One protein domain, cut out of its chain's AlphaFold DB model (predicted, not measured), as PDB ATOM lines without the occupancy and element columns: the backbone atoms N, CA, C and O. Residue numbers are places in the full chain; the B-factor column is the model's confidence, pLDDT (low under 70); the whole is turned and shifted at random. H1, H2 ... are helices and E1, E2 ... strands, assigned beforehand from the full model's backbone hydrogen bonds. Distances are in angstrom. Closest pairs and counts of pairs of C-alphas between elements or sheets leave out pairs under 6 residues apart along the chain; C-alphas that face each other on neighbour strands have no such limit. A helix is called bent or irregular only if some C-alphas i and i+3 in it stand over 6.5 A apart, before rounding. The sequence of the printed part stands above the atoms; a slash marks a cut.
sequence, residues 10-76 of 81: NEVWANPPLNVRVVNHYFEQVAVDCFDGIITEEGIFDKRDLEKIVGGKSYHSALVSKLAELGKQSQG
ATOM      1  N   ASN A  10     -17.725  -7.970  -5.517       93.38
ATOM      2  CA  ASN A  10     -17.027  -7.717  -6.772       93.38
ATOM      3  C   ASN A  10     -17.551  -6.484  -7.523       93.38
ATOM      4  O   ASN A  10     -16.853  -5.984  -8.401       93.38
ATOM      5  N   GLU A  11     -18.743  -5.997  -7.178       93.50
ATOM      6  CA  GLU A  11     -19.282  -4.734  -7.690       93.50
ATOM      7  C   GLU A  11     -18.567  -3.524  -7.082       93.50
ATOM      8  O   GLU A  11     -18.407  -2.503  -7.746       93.50
ATOM      9  N   VAL A  12     -18.104  -3.651  -5.834       95.38
ATOM     10  CA  VAL A  12     -17.355  -2.611  -5.116       95.38
ATOM     11  C   VAL A  12     -15.860  -2.754  -5.385       95.38
ATOM     12  O   VAL A  12     -15.183  -1.781  -5.711       95.38
ATOM     13  N   TRP A  13     -15.327  -3.973  -5.256       96.31
ATOM     14  CA  TRP A  13     -13.913  -4.257  -5.478       96.31
ATOM     15  C   TRP A  13     -13.709  -5.693  -5.962       96.31
ATOM     16  O   TRP A  13     -13.914  -6.653  -5.226       96.31
ATOM     17  N   ALA A  14     -13.258  -5.850  -7.208       94.69
ATOM     18  CA  ALA A  14     -13.093  -7.163  -7.831       94.69
ATOM     19  C   ALA A  14     -12.036  -8.066  -7.159       94.69
ATOM     20  O   ALA A  14     -12.213  -9.277  -7.139       94.69
ATOM     21  N   ASN A  15     -10.949  -7.495  -6.625       94.94
ATOM     22  CA  ASN A  15      -9.819  -8.245  -6.060       94.94
ATOM     23  C   ASN A  15      -9.298  -7.583  -4.767       94.94
ATOM     24  O   ASN A  15      -8.234  -6.955  -4.793       94.94
ATOM     25  N   PRO A  16     -10.038  -7.666  -3.647       94.00
ATOM     26  CA  PRO A  16      -9.556  -7.172  -2.365       94.00
ATOM     27  C   PRO A  16      -8.420  -8.069  -1.825       94.00
ATOM     28  O   PRO A  16      -8.387  -9.270  -2.112       94.00
ATOM     29  N   PRO A  17      -7.480  -7.528  -1.030       96.31
ATOM     30  CA  PRO A  17      -6.496  -8.334  -0.305       96.31
ATOM     31  C   PRO A  17      -7.153  -9.391   0.600       96.31
ATOM     32  O   PRO A  17      -8.247  -9.181   1.113       96.31
ATOM     33  N   LEU A  18      -6.449 -10.498   0.871       93.19
ATOM     34  CA  LEU A  18      -6.952 -11.651   1.648       93.19
ATOM     35  C   LEU A  18      -7.478 -11.311   3.055       93.19
ATOM     36  O   LEU A  18      -8.251 -12.075   3.624       93.19
ATOM     37  N   ASN A  19      -7.047 -10.192   3.632       95.62
ATOM     38  CA  ASN A  19      -7.430  -9.733   4.966       95.62
ATOM     39  C   ASN A  19      -8.474  -8.603   4.946       95.62
ATOM     40  O   ASN A  19      -8.692  -7.964   5.977       95.62
ATOM     41  N   VAL A  20      -9.093  -8.329   3.796       95.56
ATOM     42  CA  VAL A  20     -10.089  -7.268   3.631       95.56
ATOM     43  C   VAL A  20     -11.443  -7.887   3.309       95.56
ATOM     44  O   VAL A  20     -11.609  -8.565   2.298       95.56
ATOM     45  N   ARG A  21     -12.432  -7.617   4.166       94.06
ATOM     46  CA  ARG A  21     -13.838  -7.936   3.906       94.06
ATOM     47  C   ARG A  21     -14.509  -6.730   3.263       94.06
ATOM     48  O   ARG A  21     -14.452  -5.631   3.809       94.06
ATOM     49  N   VAL A  22     -15.175  -6.956   2.140       94.00
ATOM     50  CA  VAL A  22     -15.985  -5.947   1.459       94.00
ATOM     51  C   VAL A  22     -17.449  -6.220   1.785       94.00
ATOM     52  O   VAL A  22     -17.929  -7.331   1.580       94.00
ATOM     53  N   VAL A  23     -18.137  -5.214   2.319       93.50
ATOM     54  CA  VAL A  23     -19.574  -5.258   2.623       93.50
ATOM     55  C   VAL A  23     -20.263  -4.290   1.670       93.50
ATOM     56  O   VAL A  23     -19.857  -3.133   1.583       93.50
ATOM     57  N   ASN A  24     -21.268  -4.772   0.941       93.56
ATOM     58  CA  ASN A  24     -21.978  -4.000  -0.075       93.56
ATOM     59  C   ASN A  24     -23.478  -3.987   0.245       93.56
ATOM     60  O   ASN A  24     -24.154  -4.994   0.050       93.56
ATOM     61  N   HIS A  25     -23.987  -2.861   0.743       92.12
ATOM     62  CA  HIS A  25     -25.422  -2.601   0.892       92.12
ATOM     63  C   HIS A  25     -25.796  -1.453  -0.043       92.12
ATOM     64  O   HIS A  25     -25.049  -0.477  -0.141       92.12
ATOM     65  N   TYR A  26     -26.935  -1.552  -0.722       88.00
ATOM     66  CA  TYR A  26     -27.389  -0.499  -1.634       88.00
ATOM     67  C   TYR A  26     -28.198   0.572  -0.914       88.00
ATOM     68  O   TYR A  26     -28.201   1.734  -1.324       88.00
ATOM     69  N   PHE A  27     -28.881   0.182   0.155       88.19
ATOM     70  CA  PHE A  27     -29.771   1.031   0.913       88.19
ATOM     71  C   PHE A  27     -29.447   0.968   2.400       88.19
ATOM     72  O   PHE A  27     -29.083  -0.059   2.971       88.19
ATOM     73  N   GLU A  28     -29.655   2.105   3.044       86.31
ATOM     74  CA  GLU A  28     -29.543   2.272   4.480       86.31
ATOM     75  C   GLU A  28     -30.873   2.795   5.020       86.31
ATOM     76  O   GLU A  28     -31.557   3.601   4.387       86.31
ATOM     77  N   GLN A  29     -31.247   2.329   6.210       84.69
ATOM     78  CA  GLN A  29     -32.378   2.898   6.931       84.69
ATOM     79  C   GLN A  29     -31.935   4.169   7.646       84.69
ATOM     80  O   GLN A  29     -31.069   4.127   8.514       84.69
ATOM     81  N   VAL A  30     -32.599   5.277   7.334       85.50
ATOM     82  CA  VAL A  30     -32.406   6.548   8.030       85.50
ATOM     83  C   VAL A  30     -33.591   6.777   8.960       85.50
ATOM     84  O   VAL A  30     -34.750   6.667   8.549       85.50
ATOM     85  N   ALA A  31     -33.311   7.074  10.227       84.62
ATOM     86  CA  ALA A  31     -34.350   7.395  11.198       84.62
ATOM     87  C   ALA A  31     -35.110   8.660  10.773       84.62
ATOM     88  O   ALA A  31     -34.504   9.633  10.329       84.62
ATOM     89  N   VAL A  32     -36.437   8.665  10.948       80.50
ATOM     90  CA  VAL A  32     -37.292   9.785  10.516       80.50
ATOM     91  C   VAL A  32     -36.896  11.118  11.169       80.50
ATOM     92  O   VAL A  32     -36.995  12.170  10.546       80.50
ATOM     93  N   ASP A  33     -36.376  11.069  12.398       84.19
ATOM     94  CA  ASP A  33     -35.909  12.243  13.139       84.19
ATOM     95  C   ASP A  33     -34.652  12.899  12.550       84.19
ATOM     96  O   ASP A  33     -34.325  14.020  12.938       84.19
ATOM     97  N   CYS A  34     -33.962  12.238  11.617       88.75
ATOM     98  CA  CYS A  34     -32.820  12.808  10.904       88.75
ATOM     99  C   CYS A  34     -33.230  13.683   9.707       88.75
ATOM    100  O   CYS A  34     -32.358  14.289   9.088       88.75
ATOM    101  N   PHE A  35     -34.518  13.741   9.355       86.06
ATOM    102  CA  PHE A  35     -35.013  14.566   8.253       86.06
ATOM    103  C   PHE A  35     -35.635  15.868   8.771       86.06
ATOM    104  O   PHE A  35     -36.482  15.851   9.665       86.06
ATOM    105  N   ASP A  36     -35.291  16.993   8.138       87.56
ATOM    106  CA  ASP A  36     -35.979  18.275   8.357       87.56
ATOM    107  C   ASP A  36     -37.370  18.299   7.699       87.56
ATOM    108  O   ASP A  36     -38.290  18.967   8.172       87.56
ATOM    109  N   GLY A  37     -37.539  17.534   6.618       86.75
ATOM    110  CA  GLY A  37     -38.803  17.361   5.918       86.75
ATOM    111  C   GLY A  37     -38.667  16.518   4.653       86.75
ATOM    112  O   GLY A  37     -37.561  16.197   4.215       86.75
ATOM    113  N   ILE A  38     -39.803  16.160   4.060       87.94
ATOM    114  CA  ILE A  38     -39.894  15.415   2.802       87.94
ATOM    115  C   ILE A  38     -40.552  16.300   1.751       87.94
ATOM    116  O   ILE A  38     -41.615  16.876   1.984       87.94
ATOM    117  N   ILE A  39     -39.920  16.394   0.585       89.81
ATOM    118  CA  ILE A  39     -40.440  17.132  -0.567       89.81
ATOM    119  C   ILE A  39     -41.136  16.143  -1.498       89.81
ATOM    120  O   ILE A  39     -40.563  15.118  -1.866       89.81
ATOM    121  N   THR A  40     -42.366  16.462  -1.885       87.31
ATOM    122  CA  THR A  40     -43.206  15.656  -2.779       87.31
ATOM    123  C   THR A  40     -43.895  16.549  -3.811       87.31
ATOM    124  O   THR A  40     -43.800  17.778  -3.753       87.31
ATOM    125  N   GLU A  41     -44.642  15.945  -4.730       87.50
ATOM    126  CA  GLU A  41     -45.517  16.644  -5.673       87.50
ATOM    127  C   GLU A  41     -46.656  17.429  -4.999       87.50
ATOM    128  O   GLU A  41     -47.172  18.381  -5.580       87.50
ATOM    129  N   GLU A  42     -47.033  17.055  -3.773       85.75
ATOM    130  CA  GLU A  42     -48.096  17.704  -2.996       85.75
ATOM    131  C   GLU A  42     -47.574  18.871  -2.135       85.75
ATOM    132  O   GLU A  42     -48.365  19.629  -1.573       85.75
ATOM    133  N   GLY A  43     -46.249  19.038  -2.041       88.81
ATOM    134  CA  GLY A  43     -45.599  20.074  -1.240       88.81
ATOM    135  C   GLY A  43     -44.492  19.538  -0.333       88.81
ATOM    136  O   GLY A  43     -43.960  18.444  -0.538       88.81
ATOM    137  N   ILE A  44     -44.127  20.348   0.663       89.38
ATOM    138  CA  ILE A  44     -43.098  20.037   1.663       89.38
ATOM    139  C   ILE A  44     -43.786  19.638   2.966       89.38
ATOM    140  O   ILE A  44     -44.642  20.375   3.456       89.38
ATOM    141  N   PHE A  45     -43.376  18.511   3.538       88.00
ATOM    142  CA  PHE A  45     -43.935  17.970   4.771       88.00
ATOM    143  C   PHE A  45     -42.884  17.880   5.861       88.00
ATOM    144  O   PHE A  45     -41.795  17.356   5.627       88.00
ATOM    145  N   ASP A  46     -43.215  18.354   7.058       87.88
ATOM    146  CA  ASP A  46     -42.362  18.145   8.220       87.88
ATOM    147  C   ASP A  46     -42.604  16.758   8.835       87.88
ATOM    148  O   ASP A  46     -43.570  16.056   8.518       87.88
ATOM    149  N   LYS A  47     -41.721  16.351   9.748       80.69
ATOM    150  CA  LYS A  47     -41.782  15.033  10.395       80.69
ATOM    151  C   LYS A  47     -43.115  14.703  11.083       80.69
ATOM    152  O   LYS A  47     -43.474  13.533  11.167       80.69
ATOM    153  N   ARG A  48     -43.858  15.704  11.570       81.19
ATOM    154  CA  ARG A  48     -45.152  15.539  12.264       81.19
ATOM    155  C   ARG A  48     -46.288  15.274  11.284       81.19
ATOM    156  O   ARG A  48     -47.312  14.705  11.665       81.19
ATOM    157  N   ASP A  49     -46.121  15.699  10.037       79.94
ATOM    158  CA  ASP A  49     -47.111  15.498   8.985       79.94
ATOM    159  C   ASP A  49     -46.943  14.143   8.291       79.94
ATOM    160  O   ASP A  49     -47.919  13.591   7.779       79.94
ATOM    161  N   LEU A  50     -45.747  13.545   8.350       74.31
ATOM    162  CA  LEU A  50     -45.455  12.253   7.720       74.31
ATOM    163  C   LEU A  50     -46.367  11.120   8.191       74.31
ATOM    164  O   LEU A  50     -46.871  10.365   7.360       74.31
ATOM    165  N   GLU A  51     -46.643  11.022   9.493       70.88
ATOM    166  CA  GLU A  51     -47.538   9.984  10.023       70.88
ATOM    167  C   GLU A  51     -48.961  10.112   9.460       70.88
ATOM    168  O   GLU A  51     -49.598   9.111   9.122       70.88
ATOM    169  N   LYS A  52     -49.448  11.347   9.288       70.62
ATOM    170  CA  LYS A  52     -50.784  11.620   8.736       70.62
ATOM    171  C   LYS A  52     -50.862  11.280   7.252       70.62
ATOM    172  O   LYS A  52     -51.877  10.757   6.800       70.62
ATOM    173  N   ILE A  53     -49.799  11.555   6.500       71.12
ATOM    174  CA  ILE A  53     -49.741  11.294   5.056       71.12
ATOM    175  C   ILE A  53     -49.675   9.795   4.792       71.12
ATOM    176  O   ILE A  53     -50.437   9.279   3.980       71.12
ATOM    177  N   VAL A  54     -48.799   9.087   5.506       69.31
ATOM    178  CA  VAL A  54     -48.663   7.631   5.373       69.31
ATOM    179  C   VAL A  54     -49.961   6.935   5.784       69.31
ATOM    180  O   VAL A  54     -50.408   6.021   5.097       69.31
ATOM    181  N   GLY A  55     -50.616   7.402   6.854       65.44
ATOM    182  CA  GLY A  55     -51.907   6.863   7.294       65.44
ATOM    183  C   GLY A  55     -53.081   7.182   6.360       65.44
ATOM    184  O   GLY A  55     -54.050   6.425   6.323       65.44
ATOM    185  N   GLY A  56     -53.010   8.285   5.608       62.69
ATOM    186  CA  GLY A  56     -54.067   8.740   4.699       62.69
ATOM    187  C   GLY A  56     -53.965   8.209   3.267       62.69
ATOM    188  O   GLY A  56     -54.931   8.323   2.508       62.69
ATOM    189  N   LYS A  57     -52.825   7.628   2.872       65.50
ATOM    190  CA  LYS A  57     -52.621   7.103   1.516       65.50
ATOM    191  C   LYS A  57     -53.041   5.631   1.425       65.50
ATOM    192  O   LYS A  57     -52.555   4.768   2.148       65.50
ATOM    193  N   SER A  58     -53.945   5.334   0.488       61.34
ATOM    194  CA  SER A  58     -54.319   3.960   0.137       61.34
ATOM    195  C   SER A  58     -53.238   3.341  -0.740       61.34
ATOM    196  O   SER A  58     -53.099   3.676  -1.915       61.34
ATOM    197  N   TYR A  59     -52.479   2.411  -0.174       67.19
ATOM    198  CA  TYR A  59     -51.534   1.602  -0.930       67.19
ATOM    199  C   TYR A  59     -52.274   0.480  -1.655       67.19
ATOM    200  O   TYR A  59     -53.185  -0.145  -1.109       67.19
ATOM    201  N   HIS A  60     -51.864   0.186  -2.889       70.56
ATOM    202  CA  HIS A  60     -52.381  -0.974  -3.602       70.56
ATOM    203  C   HIS A  60     -52.088  -2.240  -2.780       70.56
ATOM    204  O   HIS A  60     -50.941  -2.480  -2.400       70.56
ATOM    205  N   SER A  61     -53.108  -3.057  -2.510       69.62
ATOM    206  CA  SER A  61     -53.033  -4.192  -1.572       69.62
ATOM    207  C   SER A  61     -51.881  -5.159  -1.868       69.62
ATOM    208  O   SER A  61     -51.238  -5.659  -0.950       69.62
ATOM    209  N   ALA A  62     -51.548  -5.350  -3.146       70.94
ATOM    210  CA  ALA A  62     -50.402  -6.152  -3.577       70.94
ATOM    211  C   ALA A  62     -49.043  -5.676  -3.010       70.94
ATOM    212  O   ALA A  62     -48.179  -6.506  -2.732       70.94
ATOM    213  N   LEU A  63     -48.846  -4.367  -2.808       64.00
ATOM    214  CA  LEU A  63     -47.619  -3.814  -2.214       64.00
ATOM    215  C   LEU A  63     -47.571  -4.058  -0.700       64.00
ATOM    216  O   LEU A  63     -46.512  -4.362  -0.154       64.00
ATOM    217  N   VAL A  64     -48.729  -3.998  -0.038       66.75
ATOM    218  CA  VAL A  64     -48.863  -4.261   1.402       66.75
ATOM    219  C   VAL A  64     -48.602  -5.737   1.709       66.75
ATOM    220  O   VAL A  64     -47.833  -6.051   2.618       66.75
ATOM    221  N   SER A  65     -49.171  -6.649   0.914       66.25
ATOM    222  CA  SER A  65     -48.948  -8.094   1.064       66.25
ATOM    223  C   SER A  65     -47.477  -8.468   0.880       66.25
ATOM    224  O   SER A  65     -46.932  -9.224   1.680       66.25
ATOM    225  N   LYS A  66     -46.803  -7.873  -0.111       63.03
ATOM    226  CA  LYS A  66     -45.389  -8.149  -0.389       63.03
ATOM    227  C   LYS A  66     -44.459  -7.655   0.727       63.03
ATOM    228  O   LYS A  66     -43.513  -8.351   1.082       63.03
ATOM    229  N   LEU A  67     -44.750  -6.501   1.338       60.56
ATOM    230  CA  LEU A  67     -44.017  -6.020   2.521       60.56
ATOM    231  C   LEU A  67     -44.236  -6.924   3.744       60.56
ATOM    232  O   LEU A  67     -43.289  -7.200   4.483       60.56
ATOM    233  N   ALA A  68     -45.457  -7.429   3.941       62.19
ATOM    234  CA  ALA A  68     -45.759  -8.367   5.020       62.19
ATOM    235  C   ALA A  68     -45.051  -9.725   4.838       62.19
ATOM    236  O   ALA A  68     -44.623 -10.333   5.818       62.19
ATOM    237  N   GLU A  69     -44.900 -10.199   3.601       64.31
ATOM    238  CA  GLU A  69     -44.149 -11.418   3.269       64.31
ATOM    239  C   GLU A  69     -42.639 -11.248   3.491       64.31
ATOM    240  O   GLU A  69     -42.015 -12.093   4.134       64.31
ATOM    241  N   LEU A  70     -42.067 -10.120   3.055       59.94
ATOM    242  CA  LEU A  70     -40.651  -9.793   3.271       59.94
ATOM    243  C   LEU A  70     -40.315  -9.631   4.765       59.94
ATOM    244  O   LEU A  70     -39.268 -10.089   5.225       59.94
ATOM    245  N   GLY A  71     -41.227  -9.054   5.554       55.91
ATOM    246  CA  GLY A  71     -41.085  -8.970   7.012       55.91
ATOM    247  C   GLY A  71     -41.087 -10.339   7.707       55.91
ATOM    248  O   GLY A  71     -40.357 -10.536   8.678       55.91
ATOM    249  N   LYS A  72     -41.851 -11.309   7.185       54.44
ATOM    250  CA  LYS A  72     -41.889 -12.687   7.706       54.44
ATOM    251  C   LYS A  72     -40.638 -13.488   7.341       54.44
ATOM    252  O   LYS A  72     -40.169 -14.265   8.166       54.44
ATOM    253  N   GLN A  73     -40.065 -13.279   6.155       51.66
ATOM    254  CA  GLN A  73     -38.816 -13.942   5.751       51.66
ATOM    255  C   GLN A  73     -37.623 -13.527   6.623       51.66
ATOM    256  O   GLN A  73     -36.759 -14.350   6.916       51.66
ATOM    257  N   SER A  74     -37.609 -12.292   7.128       50.84
ATOM    258  CA  SER A  74     -36.569 -11.827   8.051       50.84
ATOM    259  C   SER A  74     -36.655 -12.406   9.464       50.84
ATOM    260  O   SER A  74     -35.645 -12.405  10.166       50.84
ATOM    261  N   GLN A  75     -37.822 -12.878   9.905       46.88
ATOM    262  CA  GLN A  75     -37.981 -13.490  11.229       46.88
ATOM    263  C   GLN A  75     -37.712 -15.006  11.219       46.88
ATOM    264  O   GLN A  75     -37.768 -15.644  12.266       46.88
ATOM    265  N   GLY A  76     -37.407 -15.583  10.052       36.03
ATOM    266  CA  GLY A  76     -37.288 -17.025   9.847       36.03
ATOM    267  C   GLY A  76     -35.876 -17.615   9.894       36.03
ATOM    268  O   GLY A  76     -35.762 -18.813   9.663       36.03
TER     269      GLY A  76
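This is residues 10 to 76 of the 81 residues of an uncharacterized protein of candidate division KSB1 bacterium RBG_16_48_16 (UniProt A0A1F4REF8). The model is an open, three-sided frame with an empty middle: the small hairpin E1 and E2 stands at one corner, H1 runs on from it as the short side, and H2 sticks out free as a second arm beyond it. The other arm is residues 10 to 37, a long stretch with no named element whose far end folds back as a loop; it makes the length. The printed part has 67 residues with, in order, E1, E2, H1 and H2; the two strands are antiparallel, the class is mostly helix, and under half of the residues are in named elements. The whole is extended, with a radius of gyration of the C-alphas of 18.4 A, and spans 51 by 31 by 20 A.

E1, residues 38 to 40, begins with C-alpha 38 at (-39.894, 15.415, 2.802). E2 is residues 43 to 45. H1, residues 47 to 56, is 14.9 A long; it is neither bent nor irregular, but only just: C-alphas 48 and 51 are 6.4 A apart. H2, residues 61 to 74, is 20.5 A long and ends with C-alpha 74 at (-36.569, -11.827, 8.051).

E1 and E2 form a hairpin, antiparallel at 158 degrees between their directions. N 38 and O 45 are 2.8 A apart, and N 40 and O 43 2.9 A, within hydrogen-bond range. The closest C-alphas of E1 and H1, those of Ile 38 and Lys 47, are 7.8 A apart. H2 is apart from E1, E2 and H1. In H2 every O i to N i+4 pair is within hydrogen-bond range; in H1, 4 of 6 are.

The C-alphas farthest apart, those of Leu 18 and Gly 56, are 51.4 A apart. The printed part has no cut, and the three links between named elements are tight. Residues 15 to 21, 25 to 31 and 54 to 76 stand free. Mean pLDDT of the printed part is 78.6; residues 54 to 59, 61 and 63 to 76 are under 70.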